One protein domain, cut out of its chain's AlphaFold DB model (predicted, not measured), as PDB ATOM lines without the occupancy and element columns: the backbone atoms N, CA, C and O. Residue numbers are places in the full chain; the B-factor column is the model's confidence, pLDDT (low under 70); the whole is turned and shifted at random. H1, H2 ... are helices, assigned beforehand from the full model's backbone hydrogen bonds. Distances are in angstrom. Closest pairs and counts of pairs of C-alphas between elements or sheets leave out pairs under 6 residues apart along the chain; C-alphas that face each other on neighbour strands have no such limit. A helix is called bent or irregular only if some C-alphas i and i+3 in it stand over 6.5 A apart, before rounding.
ATOM      1  N   VAL A 190     186.795 133.240 185.783       78.19
ATOM      2  CA  VAL A 190     188.073 132.666 186.229       78.19
ATOM      3  C   VAL A 190     189.012 132.610 185.028       78.19
ATOM      4  O   VAL A 190     188.773 131.854 184.091       78.19
ATOM      5  N   THR A 191     190.063 133.433 185.021       72.88
ATOM      6  CA  THR A 191     190.905 133.641 183.828       72.88
ATOM      7  C   THR A 191     192.206 132.834 183.828       72.88
ATOM      8  O   THR A 191     192.698 132.465 182.759       72.88
ATOM      9  N   ASP A 192     192.729 132.484 185.004       74.88
ATOM     10  CA  ASP A 192     194.045 131.845 185.168       74.88
ATOM     11  C   ASP A 192     194.138 130.437 184.550       74.88
ATOM     12  O   ASP A 192     195.201 130.012 184.088       74.88
ATOM     13  N   SER A 193     193.030 129.694 184.515       78.94
ATOM     14  CA  SER A 193     192.962 128.326 183.979       78.94
ATOM     15  C   SER A 193     192.704 128.270 182.469       78.94
ATOM     16  O   SER A 193     192.931 127.226 181.847       78.94
ATOM     17  N   LEU A 194     192.262 129.374 181.855       81.69
ATOM     18  CA  LEU A 194     191.647 129.355 180.525       81.69
ATOM     19  C   LEU A 194     192.611 128.917 179.416       81.69
ATOM     20  O   LEU A 194     192.263 128.087 178.574       81.69
ATOM     21  N   ALA A 195     193.840 129.440 179.421       83.88
ATOM     22  CA  ALA A 195     194.838 129.132 178.395       83.88
ATOM     23  C   ALA A 195     195.269 127.654 178.429       83.88
ATOM     24  O   ALA A 195     195.382 127.004 177.385       83.88
ATOM     25  N   ASN A 196     195.468 127.107 179.632       86.62
ATOM     26  CA  ASN A 196     195.809 125.697 179.810       86.62
ATOM     27  C   ASN A 196     194.633 124.794 179.424       86.62
ATOM     28  O   ASN A 196     194.832 123.832 178.681       86.62
ATOM     29  N   GLY A 197     193.408 125.141 179.834       86.62
ATOM     30  CA  GLY A 197     192.200 124.410 179.449       86.62
ATOM     31  C   GLY A 197     192.006 124.357 177.930       86.62
ATOM     32  O   GLY A 197     191.748 123.290 177.371       86.62
ATOM     33  N   LEU A 198     192.228 125.474 177.229       88.44
ATOM     34  CA  LEU A 198     192.148 125.524 175.768       88.44
ATOM     35  C   LEU A 198     193.207 124.632 175.095       88.44
ATOM     36  O   LEU A 198     192.917 123.955 174.104       88.44
ATOM     37  N   LYS A 199     194.431 124.596 175.634       88.31
ATOM     38  CA  LYS A 199     195.502 123.720 175.135       88.31
ATOM     39  C   LYS A 199     195.147 122.243 175.306       88.31
ATOM     40  O   LYS A 199     195.358 121.460 174.382       88.31
ATOM     41  N   GLU A 200     194.589 121.862 176.454       89.25
ATOM     42  CA  GLU A 200     194.137 120.490 176.713       89.25
ATOM     43  C   GLU A 200     193.050 120.049 175.728       89.25
ATOM     44  O   GLU A 200     193.142 118.959 175.160       89.25
ATOM     45  N   ILE A 201     192.065 120.914 175.465       88.25
ATOM     46  CA  ILE A 201     191.016 120.658 174.468       88.25
ATOM     47  C   ILE A 201     191.632 120.445 173.076       88.25
ATOM     48  O   ILE A 201     191.283 119.484 172.392       88.25
ATOM     49  N   GLY A 202     192.595 121.282 172.673       85.81
ATOM     50  CA  GLY A 202     193.289 121.138 171.389       85.81
ATOM     51  C   GLY A 202     194.009 119.790 171.237       85.81
ATOM     52  O   GLY A 202     193.926 119.154 170.187       85.81
ATOM     53  N   VAL A 203     194.655 119.302 172.303       87.12
ATOM     54  CA  VAL A 203     195.292 117.972 172.314       87.12
ATOM     55  C   VAL A 203     194.258 116.854 172.162       87.12
ATOM     56  O   VAL A 203     194.512 115.876 171.457       87.12
ATOM     57  N   LEU A 204     193.096 116.977 172.806       86.44
ATOM     58  CA  LEU A 204     192.024 115.990 172.678       86.44
ATOM     59  C   LEU A 204     191.428 115.967 171.268       86.44
ATOM     60  O   LEU A 204     191.184 114.883 170.743       86.44
ATOM     61  N   PHE A 205     191.264 117.125 170.623       83.62
ATOM     62  CA  PHE A 205     190.820 117.182 169.229       83.62
ATOM     63  C   PHE A 205     191.811 116.544 168.271       83.62
ATOM     64  O   PHE A 205     191.393 115.746 167.437       83.62
ATOM     65  N   PHE A 206     193.107 116.806 168.443       82.00
ATOM     66  CA  PHE A 206     194.135 116.138 167.649       82.00
ATOM     67  C   PHE A 206     194.063 114.611 167.794       82.00
ATOM     68  O   PHE A 206     194.120 113.890 166.803       82.00
ATOM     69  N   LYS A 207     193.886 114.104 169.024       81.62
ATOM     70  CA  LYS A 207     193.697 112.663 169.258       81.62
ATOM     71  C   LYS A 207     192.441 112.143 168.561       81.62
ATOM     72  O   LYS A 207     192.505 111.125 167.886       81.62
ATOM     73  N   MET A 208     191.314 112.831 168.720       81.06
ATOM     74  CA  MET A 208     190.047 112.424 168.118       81.06
ATOM     75  C   MET A 208     190.138 112.368 166.590       81.06
ATOM     76  O   MET A 208     189.693 111.393 165.999       81.06
ATOM     77  N   GLU A 209     190.759 113.366 165.962       81.06
ATOM     78  CA  GLU A 209     191.000 113.383 164.519       81.06
ATOM     79  C   GLU A 209     191.903 112.215 164.097       81.06
ATOM     80  O   GLU A 209     191.508 111.420 163.243       81.06
ATOM     81  N   ALA A 210     193.058 112.050 164.754       79.56
ATOM     82  CA  ALA A 210     194.049 111.021 164.432       79.56
ATOM     83  C   ALA A 210     193.524 109.581 164.572       79.56
ATOM     84  O   ALA A 210     193.976 108.693 163.850       79.56
ATOM     85  N   PHE A 211     192.579 109.345 165.487       77.31
ATOM     86  CA  PHE A 211     191.980 108.028 165.725       77.31
ATOM     87  C   PHE A 211     190.600 107.848 165.076       77.31
ATOM     88  O   PHE A 211     189.963 106.812 165.272       77.31
ATOM     89  N   SER A 212     190.127 108.814 164.283       71.50
ATOM     90  CA  SER A 212     188.850 108.701 163.576       71.50
ATOM     91  C   SER A 212     189.034 108.177 162.150       71.50
ATOM     92  O   SER A 212     189.829 108.694 161.371       71.50
ATOM     93  N   PHE A 213     188.248 107.166 161.770       63.97
ATOM     94  CA  PHE A 213     188.199 106.695 160.378       63.97
ATOM     95  C   PHE A 213     187.484 107.704 159.457       63.97
ATOM     96  O   PHE A 213     187.699 107.719 158.247       63.97
ATOM     97  N   ASN A 214     186.611 108.549 160.022       65.44
ATOM     98  CA  ASN A 214     185.920 109.620 159.310       65.44
ATOM     99  C   ASN A 214     185.506 110.739 160.282       65.44
ATOM    100  O   ASN A 214     184.576 110.561 161.068       65.44
ATOM    101  N   PHE A 215     186.169 111.894 160.213       69.06
ATOM    102  CA  PHE A 215     185.941 113.031 161.111       69.06
ATOM    103  C   PHE A 215     184.721 113.879 160.703       69.06
ATOM    104  O   PHE A 215     184.803 115.100 160.564       69.06
ATOM    105  N   LYS A 216     183.569 113.231 160.473       65.69
ATOM    106  CA  LYS A 216     182.337 113.892 159.997       65.69
ATOM    107  C   LYS A 216     181.845 114.986 160.945       65.69
ATOM    108  O   LYS A 216     181.392 116.024 160.474       65.69
ATOM    109  N   ASP A 217     181.982 114.770 162.251       66.12
ATOM    110  CA  ASP A 217     181.593 115.730 163.291       66.12
ATOM    111  C   ASP A 217     182.687 116.764 163.594       66.12
ATOM    112  O   ASP A 217     182.517 117.644 164.435       66.12
ATOM    113  N   GLY A 218     183.815 116.715 162.889       69.31
ATOM    114  CA  GLY A 218     184.921 117.642 163.074       69.31
ATOM    115  C   GLY A 218     184.573 119.126 162.995       69.31
ATOM    116  O   GLY A 218     184.984 119.879 163.881       69.31
ATOM    117  N   PRO A 219     183.789 119.574 161.995       72.12
ATOM    118  CA  PRO A 219     183.396 120.976 161.876       72.12
ATOM    119  C   PRO A 219     182.695 121.516 163.126       72.12
ATOM    120  O   PRO A 219     182.912 122.667 163.500       72.12
ATOM    121  N   PHE A 220     181.906 120.677 163.800       73.94
ATOM    122  CA  PHE A 220     181.213 121.032 165.032       73.94
ATOM    123  C   PHE A 220     182.199 121.326 166.170       73.94
ATOM    124  O   PHE A 220     182.182 122.410 166.757       73.94
ATOM    125  N   TYR A 221     183.096 120.377 166.439       75.00
ATOM    126  CA  TYR A 221     184.102 120.490 167.491       75.00
ATOM    127  C   TYR A 221     185.068 121.655 167.245       75.00
ATOM    128  O   TYR A 221     185.375 122.419 168.162       75.00
ATOM    129  N   VAL A 222     185.486 121.844 165.991       76.19
ATOM    130  CA  VAL A 222     186.340 122.965 165.577       76.19
ATOM    131  C   VAL A 222     185.615 124.307 165.721       76.19
ATOM    132  O   VAL A 222     186.228 125.285 166.147       76.19
ATOM    133  N   GLY A 223     184.318 124.374 165.405       75.75
ATOM    134  CA  GLY A 223     183.500 125.571 165.610       75.75
ATOM    135  C   GLY A 223     183.460 125.987 167.082       75.75
ATOM    136  O   GLY A 223     183.815 127.119 167.412       75.75
ATOM    137  N   PHE A 224     183.138 125.045 167.974       76.06
ATOM    138  CA  PHE A 224     183.161 125.269 169.423       76.06
ATOM    139  C   PHE A 224     184.548 125.685 169.932       76.06
ATOM    140  O   PHE A 224     184.659 126.619 170.725       76.06
ATOM    141  N   TYR A 225     185.612 125.045 169.439       81.75
ATOM    142  CA  TYR A 225     186.987 125.405 169.790       81.75
ATOM    143  C   TYR A 225     187.315 126.862 169.468       81.75
ATOM    144  O   TYR A 225     187.882 127.569 170.297       81.75
ATOM    145  N   ARG A 226     186.948 127.321 168.266       82.62
ATOM    146  CA  ARG A 226     187.209 128.693 167.813       82.62
ATOM    147  C   ARG A 226     186.456 129.718 168.653       82.62
ATOM    148  O   ARG A 226     187.021 130.764 168.959       82.62
ATOM    149  N   VAL A 227     185.223 129.404 169.060       82.75
ATOM    150  CA  VAL A 227     184.463 130.244 169.996       82.75
ATOM    151  C   VAL A 227     185.195 130.348 171.332       82.75
ATOM    152  O   VAL A 227     185.461 131.455 171.794       82.75
ATOM    153  N   LEU A 228     185.599 129.216 171.918       84.25
ATOM    154  CA  LEU A 228     186.351 129.200 173.177       84.25
ATOM    155  C   LEU A 228     187.672 129.965 173.056       84.25
ATOM    156  O   LEU A 228     187.989 130.768 173.924       84.25
ATOM    157  N   GLN A 229     188.411 129.788 171.961       88.25
ATOM    158  CA  GLN A 229     189.650 130.518 171.705       88.25
ATOM    159  C   GLN A 229     189.426 132.036 171.657       88.25
ATOM    160  O   GLN A 229     190.175 132.777 172.292       88.25
ATOM    161  N   GLY A 230     188.392 132.501 170.949       86.56
ATOM    162  CA  GLY A 230     188.024 133.917 170.922       86.56
ATOM    163  C   GLY A 230     187.689 134.454 172.317       86.56
ATOM    164  O   GLY A 230     188.160 135.526 172.689       86.56
ATOM    165  N   LEU A 231     186.958 133.680 173.125       84.38
ATOM    166  CA  LEU A 231     186.630 134.035 174.511       84.38
ATOM    167  C   LEU A 231     187.873 134.125 175.402       84.38
ATOM    168  O   LEU A 231     188.014 135.095 176.142       84.38
ATOM    169  N   VAL A 232     188.799 133.165 175.304       85.56
ATOM    170  CA  VAL A 232     190.073 133.206 176.040       85.56
ATOM    171  C   VAL A 232     190.893 134.433 175.638       85.56
ATOM    172  O   VAL A 232     191.408 135.133 176.508       85.56
ATOM    173  N   ASN A 233     190.964 134.742 174.341       87.31
ATOM    174  CA  ASN A 233     191.676 135.920 173.846       87.31
ATOM    175  C   ASN A 233     191.056 137.229 174.350       87.31
ATOM    176  O   ASN A 233     191.793 138.155 174.667       87.31
ATOM    177  N   ILE A 234     189.723 137.315 174.422       86.38
ATOM    178  CA  ILE A 234     189.019 138.484 174.971       86.38
ATOM    179  C   ILE A 234     189.287 138.600 176.471       86.38
ATOM    180  O   ILE A 234     189.665 139.667 176.935       86.38
ATOM    181  N   SER A 235     189.158 137.497 177.207       80.25
ATOM    182  CA  SER A 235     189.354 137.444 178.658       80.25
ATOM    183  C   SER A 235     190.774 137.830 179.092       80.25
ATOM    184  O   SER A 235     190.965 138.476 180.118       80.25
ATOM    185  N   GLY A 236     191.783 137.478 178.288       76.56
ATOM    186  CA  GLY A 236     193.183 137.830 178.537       76.56
ATOM    187  C   GLY A 236     193.548 139.292 178.244       76.56
ATOM    188  O   GLY A 236     194.691 139.685 178.478       76.56
ATOM    189  N   GLN A 237     192.626 140.100 177.715       79.25
ATOM    190  CA  GLN A 237     192.876 141.515 177.427       79.25
ATOM    191  C   GLN A 237     192.911 142.331 178.723       79.25
ATOM    192  O   GLN A 237     192.046 142.194 179.583       79.25
ATOM    193  N   ASN A 238     193.882 143.241 178.837       79.62
ATOM    194  CA  ASN A 238     193.979 144.181 179.952       79.62
ATOM    195  C   ASN A 238     194.004 145.626 179.425       79.62
ATOM    196  O   ASN A 238     195.077 146.146 179.119       79.62
ATOM    197  N   PRO A 239     192.846 146.305 179.339       80.25
ATOM    198  CA  PRO A 239     192.751 147.648 178.757       80.25
ATOM    199  C   PRO A 239     193.657 148.702 179.410       80.25
ATOM    200  O   PRO A 239     194.115 149.650 178.765       80.25
ATOM    201  N   LYS A 240     194.009 148.500 180.685       77.88
ATOM    202  CA  LYS A 240     194.897 149.397 181.436       77.88
ATOM    203  C   LYS A 240     196.330 149.407 180.900       77.88
ATOM    204  O   LYS A 240     197.034 150.392 181.110       77.88
ATOM    205  N   THR A 241     196.773 148.345 180.225       82.56
ATOM    206  CA  THR A 241     198.144 148.225 179.700       82.56
ATOM    207  C   THR A 241     198.267 148.623 178.230       82.56
ATOM    208  O   THR A 241     199.365 148.580 177.677       82.56
ATOM    209  N   TRP A 242     197.172 149.030 177.586       86.12
ATOM    210  CA  TRP A 242     197.174 149.380 176.170       86.12
ATOM    211  C   TRP A 242     197.927 150.684 175.898       86.12
ATOM    212  O   TRP A 242     197.548 151.758 176.373       86.12
ATOM    213  N   LEU A 243     198.982 150.583 175.088       83.62
ATOM    214  CA  LEU A 243     199.754 151.729 174.598       83.62
ATOM    215  C   LEU A 243     199.082 152.370 173.376       83.62
ATOM    216  O   LEU A 243     198.941 153.591 173.324       83.62
ATOM    217  N   ASP A 244     198.624 151.549 172.426       87.62
ATOM    218  CA  ASP A 244     197.838 151.984 171.270       87.62
ATOM    219  C   ASP A 244     196.412 151.436 171.353       87.62
ATOM    220  O   ASP A 244     196.085 150.364 170.843       87.62
ATOM    221  N   TYR A 245     195.538 152.207 171.994       86.44
ATOM    222  CA  TYR A 245     194.140 151.825 172.181       86.44
ATOM    223  C   TYR A 245     193.380 151.617 170.860       86.44
ATOM    224  O   TYR A 245     192.346 150.957 170.871       86.44
ATOM    225  N   ARG A 246     193.845 152.160 169.723       88.88
ATOM    226  CA  ARG A 246     193.151 151.992 168.435       88.88
ATOM    227  C   ARG A 246     193.312 150.573 167.922       88.88
ATOM    228  O   ARG A 246     192.319 149.934 167.590       88.88
ATOM    229  N   VAL A 247     194.557 150.097 167.885       89.38
ATOM    230  CA  VAL A 247     194.887 148.733 167.455       89.38
ATOM    231  C   VAL A 247     194.218 147.722 168.377       89.38
ATOM    232  O   VAL A 247     193.605 146.771 167.897       89.38
ATOM    233  N   GLU A 248     194.267 147.959 169.686       89.56
ATOM    234  CA  GLU A 248     193.714 147.022 170.662       89.56
ATOM    235  C   GLU A 248     192.180 146.970 170.640       89.56
ATOM    236  O   GLU A 248     191.611 145.880 170.682       89.56
ATOM    237  N   LEU A 249     191.486 148.103 170.468       90.31
ATOM    238  CA  LEU A 249     190.029 148.105 170.277       90.31
ATOM    239  C   LEU A 249     189.616 147.397 168.980       90.31
ATOM    240  O   LEU A 249     188.649 146.634 168.988       90.31
ATOM    241  N   SER A 250     190.353 147.598 167.883       89.31
ATOM    242  CA  SER A 250     190.090 146.884 166.629       89.31
ATOM    243  C   SER A 250     190.366 145.378 166.765       89.31
ATOM    244  O   SER A 250     189.609 144.565 166.234       89.31
ATOM    245  N   ASN A 251     191.395 144.977 167.519       90.19
ATOM    246  CA  ASN A 251     191.668 143.570 167.827       90.19
ATOM    247  C   ASN A 251     190.571 142.959 168.717       90.19
ATOM    248  O   ASN A 251     190.095 141.858 168.443       90.19
ATOM    249  N   LEU A 252     190.107 143.683 169.737       90.94
ATOM    250  CA  LEU A 252     188.987 143.262 170.578       90.94
ATOM    251  C   LEU A 252     187.721 143.039 169.743       90.94
ATOM    252  O   LEU A 252     187.079 141.994 169.861       90.94
ATOM    253  N   PHE A 253     187.398 143.986 168.857       91.75
ATOM    254  CA  PHE A 253     186.290 143.856 167.914       91.75
ATOM    255  C   PHE A 253     186.460 142.639 166.997       91.75
ATOM    256  O   PHE A 253     185.498 141.905 166.764       91.75
ATOM    257  N   TYR A 254     187.673 142.390 166.500       90.06
ATOM    258  CA  TYR A 254     187.969 141.220 165.679       90.06
ATOM    259  C   TYR A 254     187.700 139.911 166.434       90.06
ATOM    260  O   TYR A 254     186.976 139.059 165.921       90.06
ATOM    261  N   GLN A 255     188.197 139.762 167.670       89.56
ATOM    262  CA  GLN A 255     187.937 138.564 168.479       89.56
ATOM    263  C   GLN A 255     186.442 138.399 168.785       89.56
ATOM    264  O   GLN A 255     185.903 137.299 168.652       89.56
ATOM    265  N   PHE A 256     185.753 139.488 169.139       88.75
ATOM    266  CA  PHE A 256     184.310 139.472 169.373       88.75
ATOM    267  C   PHE A 256     183.552 139.028 168.116       88.75
ATOM    268  O   PHE A 256     182.711 138.134 168.178       88.75
ATOM    269  N   SER A 257     183.912 139.575 166.955       86.75
ATOM    270  CA  SER A 257     183.310 139.223 165.668       86.75
ATOM    271  C   SER A 257     183.563 137.772 165.281       86.75
ATOM    272  O   SER A 257     182.669 137.127 164.743       86.75
ATOM    273  N   LEU A 258     184.752 137.228 165.565       85.31
ATOM    274  CA  LEU A 258     185.028 135.806 165.350       85.31
ATOM    275  C   LEU A 258     184.073 134.925 166.153       85.31
ATOM    276  O   LEU A 258     183.596 133.928 165.618       85.31
ATOM    277  N   VAL A 259     183.774 135.292 167.402       85.44
ATOM    278  CA  VAL A 259     182.809 134.559 168.230       85.44
ATOM    279  C   VAL A 259     181.392 134.696 167.672       85.44
ATOM    280  O   VAL A 259     180.727 133.684 167.476       85.44
ATOM    281  N   GLN A 260     180.943 135.919 167.363       82.06
ATOM    282  CA  GLN A 260     179.579 136.170 166.867       82.06
ATOM    283  C   GLN A 260     179.303 135.527 165.501       82.06
ATOM    284  O   GLN A 260     178.181 135.106 165.238       82.06
ATOM    285  N   ASN A 261     180.319 135.433 164.642       79.38
ATOM    286  CA  ASN A 261     180.178 134.888 163.293       79.38
ATOM    287  C   ASN A 261     180.387 133.371 163.223       79.38
ATOM    288  O   ASN A 261     180.310 132.811 162.126       79.38
ATOM    289  N   GLN A 262     180.692 132.690 164.338       75.25
ATOM    290  CA  GLN A 262     180.818 131.239 164.287       75.25
ATOM    291  C   GLN A 262     179.460 130.551 164.251       75.25
ATOM    292  O   GLN A 262     178.718 130.522 165.228       75.25
ATOM    293  N   GLU A 263     179.189 129.897 163.125       64.56
ATOM    294  CA  GLU A 263     178.081 128.963 162.996       64.56
ATOM    295  C   GLU A 263     178.543 127.570 163.424       64.56
ATOM    296  O   GLU A 263     179.340 126.909 162.751       64.56
ATOM    297  N   ILE A 264     178.010 127.083 164.540       63.84
ATOM    298  CA  ILE A 264     178.251 125.714 164.988       63.84
ATOM    299  C   ILE A 264     177.282 124.797 164.226       63.84
ATOM    300  O   ILE A 264     176.143 124.567 164.632       63.84
ATOM    301  N   LYS A 265     177.720 124.303 163.063       52.50
ATOM    302  CA  LYS A 265     176.905 123.448 162.184       52.50
ATOM    303  C   LYS A 265     177.069 121.966 162.533       52.50
ATOM    304  O   LYS A 265     178.133 121.398 162.309       52.50
ATOM    305  N   ASN A 266     175.995 121.325 163.005       54.38
ATOM    306  CA  ASN A 266     175.786 119.871 162.906       54.38
ATOM    307  C   ASN A 266     174.296 119.569 162.627       54.38
ATOM    308  O   ASN A 266     173.428 120.406 162.867       54.38
ATOM    309  N   ARG A 267     174.026 118.392 162.054       43.66
ATOM    310  CA  ARG A 267     172.855 118.017 161.259       43.66
ATOM    311  C   ARG A 267     171.516 118.063 161.996       43.66
ATOM    312  O   ARG A 267     170.518 118.297 161.328       43.66
ATOM    313  N   LEU A 268     171.449 117.838 163.309       46.78
ATOM    314  CA  LEU A 268     170.167 117.665 164.008       46.78
ATOM    315  C   LEU A 268     170.251 118.246 165.435       46.78
ATOM    316  O   LEU A 268     171.080 117.822 166.229       46.78
ATOM    317  N   GLN A 269     169.424 119.256 165.735       50.12
ATOM    318  CA  GLN A 269     169.188 119.905 167.050       50.12
ATOM    319  C   GLN A 269     170.295 120.771 167.685       50.12
ATOM    320  O   GLN A 269     170.002 121.596 168.550       50.12
ATOM    321  N   VAL A 270     171.541 120.707 167.215       53.09
ATOM    322  CA  VAL A 270     172.645 121.476 167.826       53.09
ATOM    323  C   VAL A 270     172.705 122.954 167.388       53.09
ATOM    324  O   VAL A 270     173.370 123.777 168.017       53.09
ATOM    325  N   SER A 271     171.945 123.342 166.362       51.88
ATOM    326  CA  SER A 271     171.838 124.750 165.960       51.88
ATOM    327  C   SER A 271     171.151 125.616 167.024       51.88
ATOM    328  O   SER A 271     171.598 126.740 167.253       51.88
ATOM    329  N   ARG A 272     170.138 125.092 167.737       56.78
ATOM    330  CA  ARG A 272     169.517 125.791 168.880       56.78
ATOM    331  C   ARG A 272     170.538 126.039 169.987       56.78
ATOM    332  O   ARG A 272     170.746 127.184 170.372       56.78
ATOM    333  N   LEU A 273     171.293 124.999 170.360       60.97
ATOM    334  CA  LEU A 273     172.390 125.110 171.331       60.97
ATOM    335  C   LEU A 273     173.370 126.230 170.968       60.97
ATOM    336  O   LEU A 273     173.817 126.942 171.858       60.97
ATOM    337  N   SER A 274     173.685 126.410 169.683       62.78
ATOM    338  CA  SER A 274     174.622 127.445 169.235       62.78
ATOM    339  C   SER A 274     174.095 128.877 169.390       62.78
ATOM    340  O   SER A 274     174.815 129.736 169.899       62.78
ATOM    341  N   GLY A 275     172.838 129.133 169.008       65.75
ATOM    342  CA  GLY A 275     172.228 130.463 169.114       65.75
ATOM    343  C   GLY A 275     171.959 130.865 170.565       65.75
ATOM    344  O   GLY A 275     172.239 131.997 170.971       65.75
ATOM    345  N   ASP A 276     171.492 129.912 171.370       69.06
ATOM    346  CA  ASP A 276     171.218 130.132 172.789       69.06
ATOM    347  C   ASP A 276     172.517 130.303 173.585       69.06
ATOM    348  O   ASP A 276     172.620 131.194 174.431       69.06
ATOM    349  N   PHE A 277     173.561 129.539 173.241       71.81
ATOM    350  CA  PHE A 277     174.899 129.720 173.805       71.81
ATOM    351  C   PHE A 277     175.461 131.111 173.517       71.81
ATOM    352  O   PHE A 277     175.921 131.771 174.444       71.81
ATOM    353  N   LEU A 278     175.390 131.590 172.269       74.69
ATOM    354  CA  LEU A 278     175.870 132.928 171.911       74.69
ATOM    355  C   LEU A 278     175.131 134.023 172.696       74.69
ATOM    356  O   LEU A 278     175.744 134.956 173.214       74.69
ATOM    357  N   THR A 279     173.811 133.882 172.827       76.81
ATOM    358  CA  THR A 279     172.973 134.805 173.602       76.81
ATOM    359  C   THR A 279     173.366 134.800 175.080       76.81
ATOM    360  O   THR A 279     173.513 135.862 175.691       76.81
ATOM    361  N   LYS A 280     173.611 133.620 175.660       74.12
ATOM    362  CA  LYS A 280     174.062 133.509 177.048       74.12
ATOM    363  C   LYS A 280     175.468 134.072 177.240       74.12
ATOM    364  O   LYS A 280     175.696 134.762 178.228       74.12
ATOM    365  N   LEU A 281     176.384 133.840 176.299       76.00
ATOM    366  CA  LEU A 281     177.722 134.438 176.311       76.00
ATOM    367  C   LEU A 281     177.654 135.965 176.289       76.00
ATOM    368  O   LEU A 281     178.373 136.607 177.050       76.00
ATOM    369  N   ASN A 282     176.767 136.540 175.471       78.94
ATOM    370  CA  ASN A 282     176.526 137.981 175.446       78.94
ATOM    371  C   ASN A 282     176.162 138.510 176.839       78.94
ATOM    372  O   ASN A 282     176.877 139.356 177.367       78.94
ATOM    373  N   ASN A 283     175.137 137.946 177.473       75.88
ATOM    374  CA  ASN A 283     174.607 138.503 178.719       75.88
ATOM    375  C   ASN A 283     175.424 138.126 179.970       75.88
ATOM    376  O   ASN A 283     175.482 138.896 180.923       75.88
ATOM    377  N   ALA A 284     176.005 136.925 180.015       68.69
ATOM    378  CA  ALA A 284     176.641 136.383 181.220       68.69
ATOM    379  C   ALA A 284     178.165 136.553 181.246       68.69
ATOM    380  O   ALA A 284     178.754 136.486 182.321       68.69
ATOM    381  N   PHE A 285     178.796 136.761 180.087       75.00
ATOM    382  CA  PHE A 285     180.239 136.956 179.994       75.00
ATOM    383  C   PHE A 285     180.592 138.309 179.384       75.00
ATOM    384  O   PHE A 285     181.205 139.126 180.063       75.00
ATOM    385  N   PHE A 286     180.194 138.570 178.133       80.38
ATOM    386  CA  PHE A 286     180.631 139.771 177.419       80.38
ATOM    387  C   PHE A 286     180.181 141.047 178.113       80.38
ATOM    388  O   PHE A 286     181.014 141.913 178.361       80.38
ATOM    389  N   ASP A 287     178.902 141.154 178.468       81.81
ATOM    390  CA  ASP A 287     178.390 142.363 179.103       81.81
ATOM    391  C   ASP A 287     179.083 142.618 180.467       81.81
ATOM    392  O   ASP A 287     179.697 143.677 180.609       81.81
ATOM    393  N   PRO A 288     179.147 141.661 181.426       73.81
ATOM    394  CA  PRO A 288     179.905 141.841 182.670       73.81
ATOM    395  C   PRO A 288     181.397 142.128 182.465       73.81
ATOM    396  O   PRO A 288     181.948 143.018 183.115       73.81
ATOM    397  N   PHE A 289     182.061 141.396 181.564       78.69
ATOM    398  CA  PHE A 289     183.482 141.580 181.272       78.69
ATOM    399  C   PHE A 289     183.750 142.986 180.735       78.69
ATOM    400  O   PHE A 289     184.672 143.659 181.203       78.69
ATOM    401  N   PHE A 290     182.939 143.453 179.783       84.50
ATOM    402  CA  PHE A 290     183.100 144.778 179.201       84.50
ATOM    403  C   PHE A 290     182.805 145.880 180.216       84.50
ATOM    404  O   PHE A 290     183.608 146.802 180.348       84.50
ATOM    405  N   THR A 291     181.735 145.756 181.003       79.12
ATOM    406  CA  THR A 291     181.418 146.714 182.069       79.12
ATOM    407  C   THR A 291     182.564 146.842 183.078       79.12
ATOM    408  O   THR A 291     182.965 147.954 183.427       79.12
ATOM    409  N   LEU A 292     183.153 145.726 183.519       75.31
ATOM    410  CA  LEU A 292     184.239 145.741 184.506       75.31
ATOM    411  C   LEU A 292     185.556 146.286 183.940       75.31
ATOM    412  O   LEU A 292     186.230 147.070 184.609       75.31
ATOM    413  N   ASN A 293     185.925 145.890 182.721       76.00
ATOM    414  CA  ASN A 293     187.260 146.163 182.183       76.00
ATOM    415  C   ASN A 293     187.361 147.471 181.389       76.00
ATOM    416  O   ASN A 293     188.464 147.993 181.258       76.00
ATOM    417  N   PHE A 294     186.245 148.022 180.899       80.88
ATOM    418  CA  PHE A 294     186.240 149.179 179.989       80.88
ATOM    419  C   PHE A 294     185.542 150.422 180.546       80.88
ATOM    420  O   PHE A 294     185.565 151.479 179.913       80.88
ATOM    421  N   SER A 295     184.988 150.344 181.760       71.94
ATOM    422  CA  SER A 295     184.341 151.476 182.444       71.94
ATOM    423  C   SER A 295     185.219 152.735 182.533       71.94
ATOM    424  O   SER A 295     184.699 153.851 182.461       71.94
ATOM    425  N   ALA A 296     186.543 152.575 182.638       67.69
ATOM    426  CA  ALA A 296     187.514 153.669 182.718       67.69
ATOM    427  C   ALA A 296     188.006 154.186 181.348       67.69
ATOM    428  O   ALA A 296     188.589 155.268 181.277       67.69
ATOM    429  N   ASP A 297     187.745 153.468 180.252       80.31
ATOM    430  CA  ASP A 297     188.277 153.772 178.914       80.31
ATOM    431  C   ASP A 297     187.274 154.520 178.012       80.31
ATOM    432  O   ASP A 297     187.483 154.653 176.804       80.31
ATOM    433  N   LYS A 298     186.203 155.086 178.591       82.12
ATOM    434  CA  LYS A 298     185.144 155.839 177.880       82.12
ATOM    435  C   LYS A 298     185.689 156.876 176.898       82.12
ATOM    436  O   LYS A 298     185.188 156.996 175.779       82.12
ATOM    437  N   SER A 299     186.707 157.632 177.308       82.38
ATOM    438  CA  SER A 299     187.314 158.687 176.489       82.38
ATOM    439  C   SER A 299     188.042 158.120 175.268       82.38
ATOM    440  O   SER A 299     187.903 158.660 174.173       82.38
ATOM    441  N   ARG A 300     188.753 156.998 175.429       87.00
ATOM    442  CA  ARG A 300     189.453 156.291 174.346       87.00
ATOM    443  C   ARG A 300     188.468 155.659 173.363       87.00
ATOM    444  O   ARG A 300     188.628 155.811 172.156       87.00
ATOM    445  N   ILE A 301     187.409 155.030 173.873       87.88
ATOM    446  CA  ILE A 301     186.331 154.452 173.053       87.88
ATOM    447  C   ILE A 301     185.638 155.552 172.236       87.88
ATOM    448  O   ILE A 301     185.457 155.409 171.028       87.88
ATOM    449  N   SER A 302     185.315 156.680 172.875       86.44
ATOM    450  CA  SER A 302     184.683 157.830 172.213       86.44
ATOM    451  C   SER A 302     185.588 158.450 171.148       86.44
ATOM    452  O   SER A 302     185.121 158.767 170.058       86.44
ATOM    453  N   ALA A 303     186.890 158.578 171.425       88.12
ATOM    454  CA  ALA A 303     187.860 159.064 170.450       88.12
ATOM    455  C   ALA A 303     187.939 158.141 169.224       88.12
ATOM    456  O   ALA A 303     187.866 158.622 168.095       88.12
ATOM    457  N   ARG A 304     187.991 156.816 169.432       90.06
ATOM    458  CA  ARG A 304     187.998 155.840 168.333       90.06
ATOM    459  C   ARG A 304     186.716 155.890 167.504       90.06
ATOM    460  O   ARG A 304     186.778 155.812 166.281       90.06
ATOM    461  N   LEU A 305     185.564 156.059 168.150       89.81
ATOM    462  CA  LEU A 305     184.270 156.165 167.474       89.81
ATOM    463  C   LEU A 305     184.197 157.346 166.499       89.81
ATOM    464  O   LEU A 305     183.558 157.210 165.461       89.81
ATOM    465  N   ILE A 306     184.845 158.478 166.798       89.31
ATOM    466  CA  ILE A 306     184.874 159.656 165.910       89.31
ATOM    467  C   ILE A 306     185.688 159.375 164.636       89.31
ATOM    468  O   ILE A 306     185.371 159.898 163.571       89.31
ATOM    469  N   GLU A 307     186.725 158.543 164.739       89.19
ATOM    470  CA  GLU A 307     187.622 158.197 163.628       89.19
ATOM    471  C   GLU A 307     187.011 157.173 162.654       89.19
ATOM    472  O   GLU A 307     187.475 157.045 161.521       89.19
ATOM    473  N   LEU A 308     185.997 156.422 163.090       89.12
ATOM    474  CA  LEU A 308     185.397 155.333 162.322       89.12
ATOM    475  C   LEU A 308     184.201 155.791 161.480       89.12
ATOM    476  O   LEU A 308     183.466 156.724 161.812       89.12
ATOM    477  N   ASN A 309     183.940 155.045 160.404       89.38
ATOM    478  CA  ASN A 309     182.668 155.138 159.698       89.38
ATOM    479  C   ASN A 309     181.538 154.680 160.637       89.38
ATOM    480  O   ASN A 309     181.539 153.538 161.098       89.38
ATOM    481  N   GLN A 310     180.559 155.554 160.887       85.81
ATOM    482  CA  GLN A 310     179.453 155.315 161.826       85.81
ATOM    483  C   GLN A 310     178.540 154.140 161.449       85.81
ATOM    484  O   GLN A 310     177.789 153.672 162.305       85.81
ATOM    485  N   LEU A 311     178.608 153.683 160.193       85.75
ATOM    486  CA  LEU A 311     177.890 152.519 159.663       85.75
ATOM    487  C   LEU A 311     178.730 151.228 159.683       85.75
ATOM    488  O   LEU A 311     178.297 150.208 159.154       85.75
ATOM    489  N   SER A 312     179.958 151.270 160.207       90.31
ATOM    490  CA  SER A 312     180.806 150.080 160.284       90.31
ATOM    491  C   SER A 312     180.398 149.173 161.457       90.31
ATOM    492  O   SER A 312     180.052 149.685 162.524       90.31
ATOM    493  N   PRO A 313     180.518 147.838 161.321       88.81
ATOM    494  CA  PRO A 313     180.261 146.904 162.422       88.81
ATOM    495  C   PRO A 313     181.137 147.157 163.660       88.81
ATOM    496  O   PRO A 313     180.699 146.945 164.789       88.81
ATOM    497  N   GLU A 314     182.361 147.660 163.460       90.75
ATOM    498  CA  GLU A 314     183.253 148.075 164.550       90.75
ATOM    499  C   GLU A 314     182.667 149.264 165.321       90.75
ATOM    500  O   GLU A 314     182.675 149.265 166.550       90.75
ATOM    501  N   ALA A 315     182.093 150.252 164.624       89.69
ATOM    502  CA  ALA A 315     181.422 151.371 165.279       89.69
ATOM    503  C   ALA A 315     180.207 150.908 166.096       89.69
ATOM    504  O   ALA A 315     180.002 151.402 167.202       89.69
ATOM    505  N   ASP A 316     179.426 149.940 165.613       90.50
ATOM    506  CA  ASP A 316     178.285 149.403 166.368       90.50
ATOM    507  C   ASP A 316     178.721 148.625 167.616       90.50
ATOM    508  O   ASP A 316     178.146 148.802 168.694       90.50
ATOM    509  N   PHE A 317     179.799 147.842 167.516       91.44
ATOM    510  CA  PHE A 317     180.420 147.201 168.674       91.44
ATOM    511  C   PHE A 317     180.911 148.227 169.705       91.44
ATOM    512  O   PHE A 317     180.614 148.095 170.892       91.44
ATOM    513  N   LEU A 318     181.612 149.279 169.275       90.62
ATOM    514  CA  LEU A 318     182.105 150.310 170.191       90.62
ATOM    515  C   LEU A 318     180.971 151.131 170.816       90.62
ATOM    516  O   LEU A 318     181.080 151.504 171.981       90.62
ATOM    517  N   LYS A 319     179.859 151.368 170.104       90.00
ATOM    518  CA  LYS A 319     178.641 151.950 170.697       90.00
ATOM    519  C   LYS A 319     178.072 151.038 171.786       90.00
ATOM    520  O   LYS A 319     177.723 151.535 172.857       90.00
ATOM    521  N   LYS A 320     178.021 149.716 171.558       89.00
ATOM    522  CA  LYS A 320     177.609 148.739 172.584       89.00
ATOM    523  C   LYS A 320     178.542 148.801 173.799       89.00
ATOM    524  O   LYS A 320     178.066 148.947 174.922       89.00
ATOM    525  N   LEU A 321     179.855 148.754 173.577       88.88
ATOM    526  CA  LEU A 321     180.880 148.829 174.622       88.88
ATOM    527  C   LEU A 321     180.760 150.126 175.444       88.88
ATOM    528  O   LEU A 321     180.819 150.098 176.672       88.88
ATOM    529  N   LEU A 322     180.541 151.260 174.770       86.94
ATOM    530  CA  LEU A 322     180.326 152.556 175.407       86.94
ATOM    531  C   LEU A 322     179.040 152.563 176.240       86.94
ATOM    532  O   LEU A 322     179.069 153.064 177.359       86.94
ATOM    533  N   THR A 323     177.954 151.969 175.730       87.44
ATOM    534  CA  THR A 323     176.669 151.849 176.442       87.44
ATOM    535  C   THR A 323     176.844 151.085 177.753       87.44
ATOM    536  O   THR A 323     176.508 151.609 178.814       87.44
ATOM    537  N   LEU A 324     177.479 149.911 177.697       82.38
ATOM    538  CA  LEU A 324     177.793 149.081 178.868       82.38
ATOM    539  C   LEU A 324     178.728 149.784 179.860       82.38
ATOM    540  O   LEU A 324     178.586 149.645 181.068       82.38
ATOM    541  N   SER A 325     179.662 150.589 179.352       71.62
ATOM    542  CA  SER A 325     180.554 151.398 180.186       71.62
ATOM    543  C   SER A 325     179.823 152.591 180.822       71.62
ATOM    544  O   SER A 325     180.243 153.090 181.865       71.62
ATOM    545  N   SER A 326     178.771 153.104 180.173       60.62
ATOM    546  CA  SER A 326     177.998 154.289 180.573       60.62
ATOM    547  C   SER A 326     176.834 154.010 181.517       60.62
ATOM    548  O   SER A 326     176.311 154.962 182.096       60.62
ATOM    549  N   GLU A 327     176.475 152.742 181.731       52.56
ATOM    550  CA  GLU A 327     175.777 152.351 182.949       52.56
ATOM    551  C   GLU A 327     176.713 152.669 184.117       52.56
ATOM    552  O   GLU A 327     177.578 151.882 184.499       52.56
ATOM    553  N   ASP A 328     176.583 153.884 184.661       41.56
ATOM    554  CA  ASP A 328     177.048 154.153 186.009       41.56
ATOM    555  C   ASP A 328     176.562 152.978 186.847       41.56
ATOM    556  O   ASP A 328     175.361 152.686 186.866       41.56
ATOM    557  N   VAL A 329     177.482 152.306 187.532       43.03
ATOM    558  CA  VAL A 329     177.154 151.372 188.602       43.03
ATOM    559  C   VAL A 329     176.480 152.199 189.704       43.03
ATOM    560  O   VAL A 329     177.046 152.501 190.742       43.03
ATOM    561  N   LYS A 330     175.225 152.596 189.478       39.72
ATOM    562  CA  LYS A 330     174.268 153.051 190.478       39.72
ATOM    563  C   LYS A 330     173.642 151.822 191.127       39.72
ATOM    564  O   LYS A 330     172.440 151.757 191.343       39.72
ATOM    565  N   LYS A 331     174.468 150.849 191.496       37.72
ATOM    566  CA  LYS A 331     174.260 150.202 192.779       37.72
ATOM    567  C   LYS A 331     175.128 150.984 193.747       37.72
ATOM    568  O   LYS A 331     176.291 150.656 193.942       37.72
TER     569      LYS A 331
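AT A GLANCE: This is residues 190 to 331 of the 438 residues of an uncharacterized protein of Algoriphagus antarcticus (UniProt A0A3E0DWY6). Helices H1, H2, H3 and arm H4a of bent H4 run roughly lengthwise through an elongated, all-helix body; the hairpin of H5 and H6 stands across one end, and residues 210 to 215 stick out at the other. The printed part has 142 residues, six named helices, H1 to H6, and no named strand. It is only just compact, close to loose: radius of gyration of the C-alphas 17.3 A, spans 54 by 33 by 30 A.

HOW THE PARTS SIT: H4, residues 270 to 294, assigned as one helix by its hydrogen bonds, is bent: C-alphas 284 and 287 are 6.6 A apart, and arms H4a, 270 to 284, and H4b, 287 to 294, stand at a steep 43 degrees. H4b touches residues 321 to 325 of H6, 313 to 326, about perpendicular at 83 degrees; closest C-alphas, Thr 291 and Ser 325, 5.1 A. H5, 298 to 307, and H6 form a hairpin; closest C-alphas, Leu 305 and Ala 315, 6.0 A. H4a is near H2, 218 to 235, which forms hairpins with H1, 194 to 210, and H3, 245 to 260; closest C-alphas Leu 194 and Val 232, 6.1 A, and Val 227 and Val 259, 4.9 A. Every O i to N i+4 pair is within hydrogen-bond range except in H5, 5 of 6.

IN THESE COORDINATES: H1, 24.5 A long, begins at C-alpha 194 (191.647, 129.355, 180.525); H2 spans 25.6 A; H6 ends at C-alpha 326 (177.998, 154.289, 180.573).

THE WHOLE: The farthest C-alphas, Phe 213 and Lys 330, are 57.0 A apart. The printed part has no cut and no long link. pLDDT is under 70 for 28 residues, among them 263 to 276.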